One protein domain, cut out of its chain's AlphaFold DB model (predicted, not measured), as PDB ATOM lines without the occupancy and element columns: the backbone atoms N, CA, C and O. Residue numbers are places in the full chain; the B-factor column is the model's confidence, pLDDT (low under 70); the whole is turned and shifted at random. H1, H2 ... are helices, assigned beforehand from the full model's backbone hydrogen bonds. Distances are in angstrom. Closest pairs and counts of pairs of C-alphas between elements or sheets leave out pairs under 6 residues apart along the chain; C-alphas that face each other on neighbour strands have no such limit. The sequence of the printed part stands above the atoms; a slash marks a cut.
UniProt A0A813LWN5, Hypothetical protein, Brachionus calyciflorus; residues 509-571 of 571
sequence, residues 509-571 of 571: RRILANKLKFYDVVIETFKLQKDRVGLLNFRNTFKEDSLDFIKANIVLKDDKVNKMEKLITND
ATOM      1  N   ARG A 509     269.576 282.501 238.815       84.38
ATOM      2  CA  ARG A 509     270.594 282.813 237.797       84.38
ATOM      3  C   ARG A 509     270.882 281.611 236.896       84.38
ATOM      4  O   ARG A 509     270.849 281.757 235.677       84.38
ATOM      5  N   ARG A 510     271.109 280.424 237.467       82.62
ATOM      6  CA  ARG A 510     271.371 279.169 236.740       82.62
ATOM      7  C   ARG A 510     270.192 278.760 235.850       82.62
ATOM      8  O   ARG A 510     270.387 278.411 234.685       82.62
ATOM      9  N   ILE A 511     268.964 278.855 236.365       84.50
ATOM     10  CA  ILE A 511     267.729 278.549 235.626       84.50
ATOM     11  C   ILE A 511     267.537 279.520 234.452       84.50
ATOM     12  O   ILE A 511     267.244 279.082 233.338       84.50
ATOM     13  N   LEU A 512     267.732 280.826 234.668       83.69
ATOM     14  CA  LEU A 512     267.640 281.844 233.619       83.69
ATOM     15  C   LEU A 512     268.754 281.688 232.574       83.69
ATOM     16  O   LEU A 512     268.465 281.703 231.378       83.69
ATOM     17  N   ALA A 513     269.996 281.449 233.000       84.44
ATOM     18  CA  ALA A 513     271.130 281.184 232.118       84.44
ATOM     19  C   ALA A 513     270.875 279.980 231.198       84.44
ATOM     20  O   ALA A 513     271.102 280.064 229.992       84.44
ATOM     21  N   ASN A 514     270.332 278.887 231.743       82.12
ATOM     22  CA  ASN A 514     270.008 277.685 230.978       82.12
ATOM     23  C   ASN A 514     268.812 277.904 230.025       82.12
ATOM     24  O   ASN A 514     268.887 277.539 228.853       82.12
ATOM     25  N   LYS A 515     267.742 278.585 230.477       83.31
ATOM     26  CA  LYS A 515     266.605 279.001 229.624       83.31
ATOM     27  C   LYS A 515     267.054 279.863 228.432       83.31
ATOM     28  O   LYS A 515     266.516 279.714 227.337       83.31
ATOM     29  N   LEU A 516     268.032 280.747 228.646       82.69
ATOM     30  CA  LEU A 516     268.611 281.642 227.635       82.69
ATOM     31  C   LEU A 516     269.772 281.012 226.838       82.69
ATOM     32  O   LEU A 516     270.270 281.640 225.910       82.69
ATOM     33  N   LYS A 517     270.181 279.776 227.162       82.69
ATOM     34  CA  LYS A 517     271.321 279.045 226.568       82.69
ATOM     35  C   LYS A 517     272.698 279.706 226.742       82.69
ATOM     36  O   LYS A 517     273.635 279.391 226.011       82.69
ATOM     37  N   PHE A 518     272.866 280.572 227.739       84.00
ATOM     38  CA  PHE A 518     274.163 281.163 228.082       84.00
ATOM     39  C   PHE A 518     274.987 280.203 228.947       84.00
ATOM     40  O   PHE A 518     275.204 280.431 230.138       84.00
ATOM     41  N   TYR A 519     275.437 279.104 228.335       78.50
ATOM     42  CA  TYR A 519     276.098 277.993 229.025       78.50
ATOM     43  C   TYR A 519     277.411 278.389 229.723       78.50
ATOM     44  O   TYR A 519     277.715 277.816 230.766       78.50
ATOM     45  N   ASP A 520     278.118 279.420 229.234       80.12
ATOM     46  CA  ASP A 520     279.233 280.069 229.948       80.12
ATOM     47  C   ASP A 520     278.843 280.406 231.397       80.12
ATOM     48  O   ASP A 520     279.481 279.974 232.357       80.12
ATOM     49  N   VAL A 521     277.727 281.128 231.548       79.62
ATOM     50  CA  VAL A 521     277.237 281.637 232.832       79.62
ATOM     51  C   VAL A 521     276.663 280.502 233.682       79.62
ATOM     52  O   VAL A 521     276.772 280.551 234.904       79.62
ATOM     53  N   VAL A 522     276.123 279.442 233.062       79.44
ATOM     54  CA  VAL A 522     275.721 278.217 233.781       79.44
ATOM     55  C   VAL A 522     276.940 277.551 234.439       79.44
ATOM     56  O   VAL A 522     276.902 277.226 235.628       79.44
ATOM     57  N   ILE A 523     278.043 277.390 233.699       78.81
ATOM     58  CA  ILE A 523     279.292 276.798 234.207       78.81
ATOM     59  C   ILE A 523     279.889 277.669 235.326       78.81
ATOM     60  O   ILE A 523     280.325 277.140 236.352       78.81
ATOM     61  N   GLU A 524     279.847 278.997 235.185       80.44
ATOM     62  CA  GLU A 524     280.255 279.924 236.245       80.44
ATOM     63  C   GLU A 524     279.343 279.857 237.483       80.44
ATOM     64  O   GLU A 524     279.863 279.832 238.601       80.44
ATOM     65  N   THR A 525     278.013 279.741 237.334       79.81
ATOM     66  CA  THR A 525     277.112 279.544 238.490       79.81
ATOM     67  C   THR A 525     277.427 278.267 239.249       79.81
ATOM     68  O   THR A 525     277.601 278.331 240.463       79.81
ATOM     69  N   PHE A 526     277.615 277.137 238.561       78.12
ATOM     70  CA  PHE A 526     278.006 275.890 239.218       78.12
ATOM     71  C   PHE A 526     279.346 276.023 239.963       78.12
ATOM     72  O   PHE A 526     279.484 275.521 241.079       78.12
ATOM     73  N   LYS A 527     280.320 276.753 239.397       79.94
ATOM     74  CA  LYS A 527     281.607 277.036 240.058       79.94
ATOM     75  C   LYS A 527     281.443 277.863 241.338       79.94
ATOM     76  O   LYS A 527     282.128 277.594 242.321       79.94
ATOM     77  N   LEU A 528     280.534 278.843 241.341       79.44
ATOM     78  CA  LEU A 528     280.219 279.677 242.508       79.44
ATOM     79  C   LEU A 528     279.430 278.908 243.581       79.44
ATOM     80  O   LEU A 528     279.740 279.022 244.765       79.44
ATOM     81  N   GLN A 529     278.458 278.087 243.170       78.56
ATOM     82  CA  GLN A 529     277.669 277.220 244.052       78.56
ATOM     83  C   GLN A 529     278.471 276.038 244.621       78.56
ATOM     84  O   GLN A 529     278.059 275.446 245.614       78.56
ATOM     85  N   LYS A 530     279.609 275.695 244.000       76.50
ATOM     86  CA  LYS A 530     280.430 274.497 244.266       76.50
ATOM     87  C   LYS A 530     279.715 273.164 243.989       76.50
ATOM     88  O   LYS A 530     280.221 272.113 244.381       76.50
ATOM     89  N   ASP A 531     278.586 273.178 243.278       78.56
ATOM     90  CA  ASP A 531     277.865 271.960 242.895       78.56
ATOM     91  C   ASP A 531     278.577 271.234 241.739       78.56
ATOM     92  O   ASP A 531     278.298 271.409 240.548       78.56
ATOM     93  N   ARG A 532     279.534 270.390 242.129       74.38
ATOM     94  CA  ARG A 532     280.302 269.510 241.243       74.38
ATOM     95  C   ARG A 532     279.424 268.448 240.571       74.38
ATOM     96  O   ARG A 532     279.721 268.050 239.447       74.38
ATOM     97  N   VAL A 533     278.357 267.992 241.233       77.94
ATOM     98  CA  VAL A 533     277.485 266.911 240.745       77.94
ATOM     99  C   VAL A 533     276.557 267.436 239.650       77.94
ATOM    100  O   VAL A 533     276.476 266.843 238.573       77.94
ATOM    101  N   GLY A 534     275.931 268.592 239.870       78.00
ATOM    102  CA  GLY A 534     275.178 269.302 238.844       78.00
ATOM    103  C   GLY A 534     276.047 269.713 237.658       78.00
ATOM    104  O   GLY A 534     275.615 269.527 236.523       78.00
ATOM    105  N   LEU A 535     277.292 270.159 237.880       77.50
ATOM    106  CA  LEU A 535     278.221 270.473 236.785       77.50
ATOM    107  C   LEU A 535     278.615 269.236 235.959       77.50
ATOM    108  O   LEU A 535     278.690 269.327 234.735       77.50
ATOM    109  N   LEU A 536     278.834 268.080 236.596       75.88
ATOM    110  CA  LEU A 536     279.081 266.811 235.899       75.88
ATOM    111  C   LEU A 536     277.867 266.384 235.063       75.88
ATOM    112  O   LEU A 536     278.017 266.069 233.882       75.88
ATOM    113  N   ASN A 537     276.665 266.433 235.642       80.50
ATOM    114  CA  ASN A 537     275.425 266.114 234.934       80.50
ATOM    115  C   ASN A 537     275.170 267.079 233.765       80.50
ATOM    116  O   ASN A 537     274.817 266.640 232.673       80.50
ATOM    117  N   PHE A 538     275.411 268.378 233.963       77.75
ATOM    118  CA  PHE A 538     275.277 269.401 232.928       77.75
ATOM    119  C   PHE A 538     276.289 269.198 231.795       77.75
ATOM    120  O   PHE A 538     275.887 269.155 230.632       77.75
ATOM    121  N   ARG A 539     277.573 268.963 232.110       79.44
ATOM    122  CA  ARG A 539     278.605 268.608 231.120       79.44
ATOM    123  C   ARG A 539     278.168 267.425 230.251       79.44
ATOM    124  O   ARG A 539     278.323 267.481 229.037       79.44
ATOM    125  N   ASN A 540     277.598 266.384 230.857       77.94
ATOM    126  CA  ASN A 540     277.177 265.168 230.157       77.94
ATOM    127  C   ASN A 540     275.976 265.382 229.199       77.94
ATOM    128  O   ASN A 540     275.626 264.462 228.468       77.94
ATOM    129  N   THR A 541     275.354 266.572 229.167       78.12
ATOM    130  CA  THR A 541     274.341 266.928 228.145       78.12
ATOM    131  C   THR A 541     274.943 267.498 226.852       78.12
ATOM    132  O   THR A 541     274.225 267.669 225.865       78.12
ATOM    133  N   PHE A 542     276.256 267.751 226.818       76.56
ATOM    134  CA  PHE A 542     276.983 268.233 225.642       76.56
ATOM    135  C   PHE A 542     277.764 267.112 224.947       76.56
ATOM    136  O   PHE A 542     278.180 266.139 225.571       76.56
ATOM    137  N   LYS A 543     278.007 267.279 223.640       74.75
ATOM    138  CA  LYS A 543     278.960 266.445 222.890       74.75
ATOM    139  C   LYS A 543     280.393 266.760 223.318       74.75
ATOM    140  O   LYS A 543     280.694 267.911 223.630       74.75
ATOM    141  N   GLU A 544     281.269 265.762 223.258       69.31
ATOM    142  CA  GLU A 544     282.639 265.850 223.783       69.31
ATOM    143  C   GLU A 544     283.513 266.898 223.061       69.31
ATOM    144  O   GLU A 544     284.382 267.509 223.677       69.31
ATOM    145  N   ASP A 545     283.216 267.195 221.792       69.75
ATOM    146  CA  ASP A 545     283.903 268.231 221.004       69.75
ATOM    147  C   ASP A 545     283.397 269.668 221.262       69.75
ATOM    148  O   ASP A 545     283.871 270.615 220.631       69.75
ATOM    149  N   SER A 546     282.390 269.875 222.124       75.94
ATOM    150  CA  SER A 546     281.805 271.209 222.307       75.94
ATOM    151  C   SER A 546     282.701 272.130 223.145       75.94
ATOM    152  O   SER A 546     283.306 271.726 224.142       75.94
ATOM    153  N   LEU A 547     282.727 273.418 222.789       71.44
ATOM    154  CA  LEU A 547     283.443 274.443 223.559       71.44
ATOM    155  C   LEU A 547     282.969 274.497 225.021       71.44
ATOM    156  O   LEU A 547     283.767 274.762 225.916       71.44
ATOM    157  N   ASP A 548     281.696 274.201 225.277       74.25
ATOM    158  CA  ASP A 548     281.101 274.230 226.614       74.25
ATOM    159  C   ASP A 548     281.451 272.971 227.424       74.25
ATOM    160  O   ASP A 548     281.730 273.067 228.618       74.25
ATOM    161  N   PHE A 549     281.563 271.807 226.771       74.94
ATOM    162  CA  PHE A 549     282.112 270.585 227.367       74.94
ATOM    163  C   PHE A 549     283.584 270.773 227.762       74.94
ATOM    164  O   PHE A 549     283.995 270.372 228.854       74.94
ATOM    165  N   ILE A 550     284.376 271.435 226.913       73.94
ATOM    166  CA  ILE A 550     285.778 271.771 227.196       73.94
ATOM    167  C   ILE A 550     285.870 272.746 228.384       73.94
ATOM    168  O   ILE A 550     286.586 272.457 229.344       73.94
ATOM    169  N   LYS A 551     285.098 273.846 228.388       75.50
ATOM    170  CA  LYS A 551     285.034 274.803 229.516       75.50
ATOM    171  C   LYS A 551     284.619 274.126 230.827       75.50
ATOM    172  O   LYS A 551     285.281 274.317 231.848       75.50
ATOM    173  N   ALA A 552     283.576 273.294 230.806       73.12
ATOM    174  CA  ALA A 552     283.115 272.560 231.982       73.12
ATOM    175  C   ALA A 552     284.190 271.591 232.508       73.12
ATOM    176  O   ALA A 552     284.437 271.546 233.711       73.12
ATOM    177  N   ASN A 553     284.894 270.871 231.626       74.62
ATOM    178  CA  ASN A 553     286.013 270.010 232.021       74.62
ATOM    179  C   ASN A 553     287.223 270.784 232.567       74.62
ATOM    180  O   ASN A 553     287.917 270.260 233.434       74.62
ATOM    181  N   ILE A 554     287.488 272.009 232.100       78.19
ATOM    182  CA  ILE A 554     288.526 272.876 232.682       78.19
ATOM    183  C   ILE A 554     288.133 273.267 234.113       78.19
ATOM    184  O   ILE A 554     288.940 273.121 235.026       78.19
ATOM    185  N   VAL A 555     286.880 273.678 234.341       73.50
ATOM    186  CA  VAL A 555     286.380 274.024 235.685       73.50
ATOM    187  C   VAL A 555     286.351 272.814 236.628       73.50
ATOM    188  O   VAL A 555     286.707 272.952 237.795       73.50
ATOM    189  N   LEU A 556     286.011 271.620 236.135       70.19
ATOM    190  CA  LEU A 556     286.052 270.368 236.909       70.19
ATOM    191  C   LEU A 556     287.478 269.887 237.244       70.19
ATOM    192  O   LEU A 556     287.638 269.055 238.137       70.19
ATOM    193  N   LYS A 557     288.503 270.396 236.550       70.06
ATOM    194  CA  LYS A 557     289.930 270.150 236.832       70.06
ATOM    195  C   LYS A 557     290.573 271.239 237.704       70.06
ATOM    196  O   LYS A 557     291.722 271.079 238.103       70.06
ATOM    197  N   ASP A 558     289.868 272.335 237.987       66.56
ATOM    198  CA  ASP A 558     290.407 273.485 238.719       66.56
ATOM    199  C   ASP A 558     290.472 273.192 240.231       66.56
ATOM    200  O   ASP A 558     289.457 273.043 240.916       66.56
ATOM    201  N   ASP A 559     291.691 273.095 240.764       52.53
ATOM    202  CA  ASP A 559     291.999 272.427 242.038       52.53
ATOM    203  C   ASP A 559     291.378 273.079 243.290       52.53
ATOM    204  O   ASP A 559     291.347 272.491 244.374       52.53
ATOM    205  N   LYS A 560     290.830 274.291 243.147       53.97
ATOM    206  CA  LYS A 560     290.041 274.968 244.190       53.97
ATOM    207  C   LYS A 560     288.679 274.307 244.440       53.97
ATOM    208  O   LYS A 560     288.132 274.489 245.523       53.97
ATOM    209  N   VAL A 561     288.160 273.523 243.489       48.59
ATOM    210  CA  VAL A 561     286.987 272.652 243.693       48.59
ATOM    211  C   VAL A 561     287.412 271.359 244.404       48.59
ATOM    212  O   VAL A 561     286.797 270.970 245.394       48.59
ATOM    213  N   ASN A 562     288.520 270.745 243.974       46.91
ATOM    214  CA  ASN A 562     289.029 269.483 244.536       46.91
ATOM    215  C   ASN A 562     289.466 269.593 246.013       46.91
ATOM    216  O   ASN A 562     289.390 268.615 246.758       46.91
ATOM    217  N   LYS A 563     289.945 270.763 246.462       47.62
ATOM    218  CA  LYS A 563     290.555 270.919 247.797       47.62
ATOM    219  C   LYS A 563     289.605 270.871 249.001       47.62
ATOM    220  O   LYS A 563     290.111 270.764 250.114       47.62
ATOM    221  N   MET A 564     288.282 270.925 248.815       47.28
ATOM    222  CA  MET A 564     287.318 270.898 249.932       47.28
ATOM    223  C   MET A 564     286.712 269.512 250.206       47.28
ATOM    224  O   MET A 564     286.318 269.261 251.339       47.28
ATOM    225  N   GLU A 565     286.691 268.581 249.241       43.47
ATOM    226  CA  GLU A 565     286.240 267.197 249.502       43.47
ATOM    227  C   GLU A 565     287.120 266.531 250.578       43.47
ATOM    228  O   GLU A 565     286.605 265.933 251.520       43.47
ATOM    229  N   LYS A 566     288.440 266.769 250.531       44.97
ATOM    230  CA  LYS A 566     289.424 266.293 251.526       44.97
ATOM    231  C   LYS A 566     289.291 266.897 252.938       44.97
ATOM    232  O   LYS A 566     290.095 266.561 253.801       44.97
ATOM    233  N   LEU A 567     288.318 267.783 253.168       42.50
ATOM    234  CA  LEU A 567     287.945 268.311 254.490       42.50
ATOM    235  C   LEU A 567     286.543 267.864 254.943       42.50
ATOM    236  O   LEU A 567     286.138 268.213 256.041       42.50
ATOM    237  N   ILE A 568     285.801 267.122 254.113       45.31
ATOM    238  CA  ILE A 568     284.459 266.602 254.439       45.31
ATOM    239  C   ILE A 568     284.463 265.063 254.499       45.31
ATOM    240  O   ILE A 568     283.608 264.472 255.141       45.31
ATOM    241  N   THR A 569     285.444 264.395 253.881       44.16
ATOM    242  CA  THR A 569     285.615 262.929 253.945       44.16
ATOM    243  C   THR A 569     286.645 262.472 254.990       44.16
ATOM    244  O   THR A 569     287.214 261.395 254.824       44.16
ATOM    245  N   ASN A 570     286.968 263.310 255.981       42.84
ATOM    246  CA  ASN A 570     288.108 263.123 256.894       42.84
ATOM    247  C   ASN A 570     287.792 263.386 258.386       42.84
ATOM    248  O   ASN A 570     288.715 263.296 259.194       42.84
ATOM    249  N   ASP A 571     286.529 263.675 258.723       34.12
ATOM    250  CA  ASP A 571     285.961 263.692 260.085       34.12
ATOM    251  C   ASP A 571     284.863 262.610 260.174       34.12
ATOM    252  O   ASP A 571     284.129 262.455 259.167       34.12
TER     253      ASP A 571
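What this domain is: This is residues 509 to 571 of the 571 residues of the protein "Hypothetical protein" of Brachionus calyciflorus (UniProt A0A813LWN5). Three helices, H2, H3 and H4, make a small bundle with their centres in a triangle and their lines nearly aligned; H1 folds back along H2 as an added helix outside that triangle. Beyond the end of H4 come the short H5 and a tail, of which residues 565 to 571 stick out and add to the length. The printed part has 63 residues, with five named helices in the order H1 to H5 and no named strand, and its class is all helix. It is only just compact, close to loose, with a radius of gyration of the C-alphas of 12.4 A, and it is elongated, spanning 40 by 26 by 15 A.

How they stand to each other: Begin at H2, residues 519 to 529, the longest helix and the hub, touching three others. H3, residues 532 to 539, touches it with Phe 526 and Leu 535 as closest C-alphas, 5.9 A apart, at a shallow tilt of 8 degrees, opposite ways. H4, residues 547 to 556, touches H2 through the C-alphas of Ile 523 and Ala 552, 6.1 A apart, at a shallow tilt of 12 degrees, the same way. H3 and H4 touch too: their closest C-alphas, of Arg 539 and Phe 549, are 5.5 A apart, and they run opposite ways at a shallow tilt of 14 degrees. Look next at H1, residues 509 to 515, which touches H2 with the C-alphas of Arg 510 and Val 522 closest, at 5.3 A; the tilt is a shallow 28 degrees, opposite ways. H1 is apart from H3 and H4. H1 and H2, H2 and H3, and H3 and H4 are helical hairpins. H5, residues 559 to 562, is close to H2 but not clearly touching, its Val 561 C-alpha 7.8 A from that of Lys 527; H4 and H5 meet only through their link. In H1, H2, H3 and H4 every O i to N i+4 pair is within hydrogen-bond range; H5 is too short for such a pair, and its one O i to N i+3 pair is within range.

Where its parts are: Find C-alpha 519 at (276.098, 277.993, 229.025); from there H2 runs 15.1 A to C-alpha 529 at (277.669, 277.220, 244.052). H4 covers 14.2 A, H3 10.3 A and H1 9.9 A, and H5 spans 4.9 A, ending at C-alpha 562 at (289.029, 269.483, 244.536).

The domain as a whole: The two C-alphas farthest apart, those of Leu 516 and Asp 571, the chain's last residue, are 40.9 A apart. The printed part has no cut. The links are tight except that from H3 to H4, which is short with 7 residues. Mean pLDDT of the printed part is 71.1; residues 544 to 545 and 558 to 571 are under 70, and residues 565 to 571 stand free.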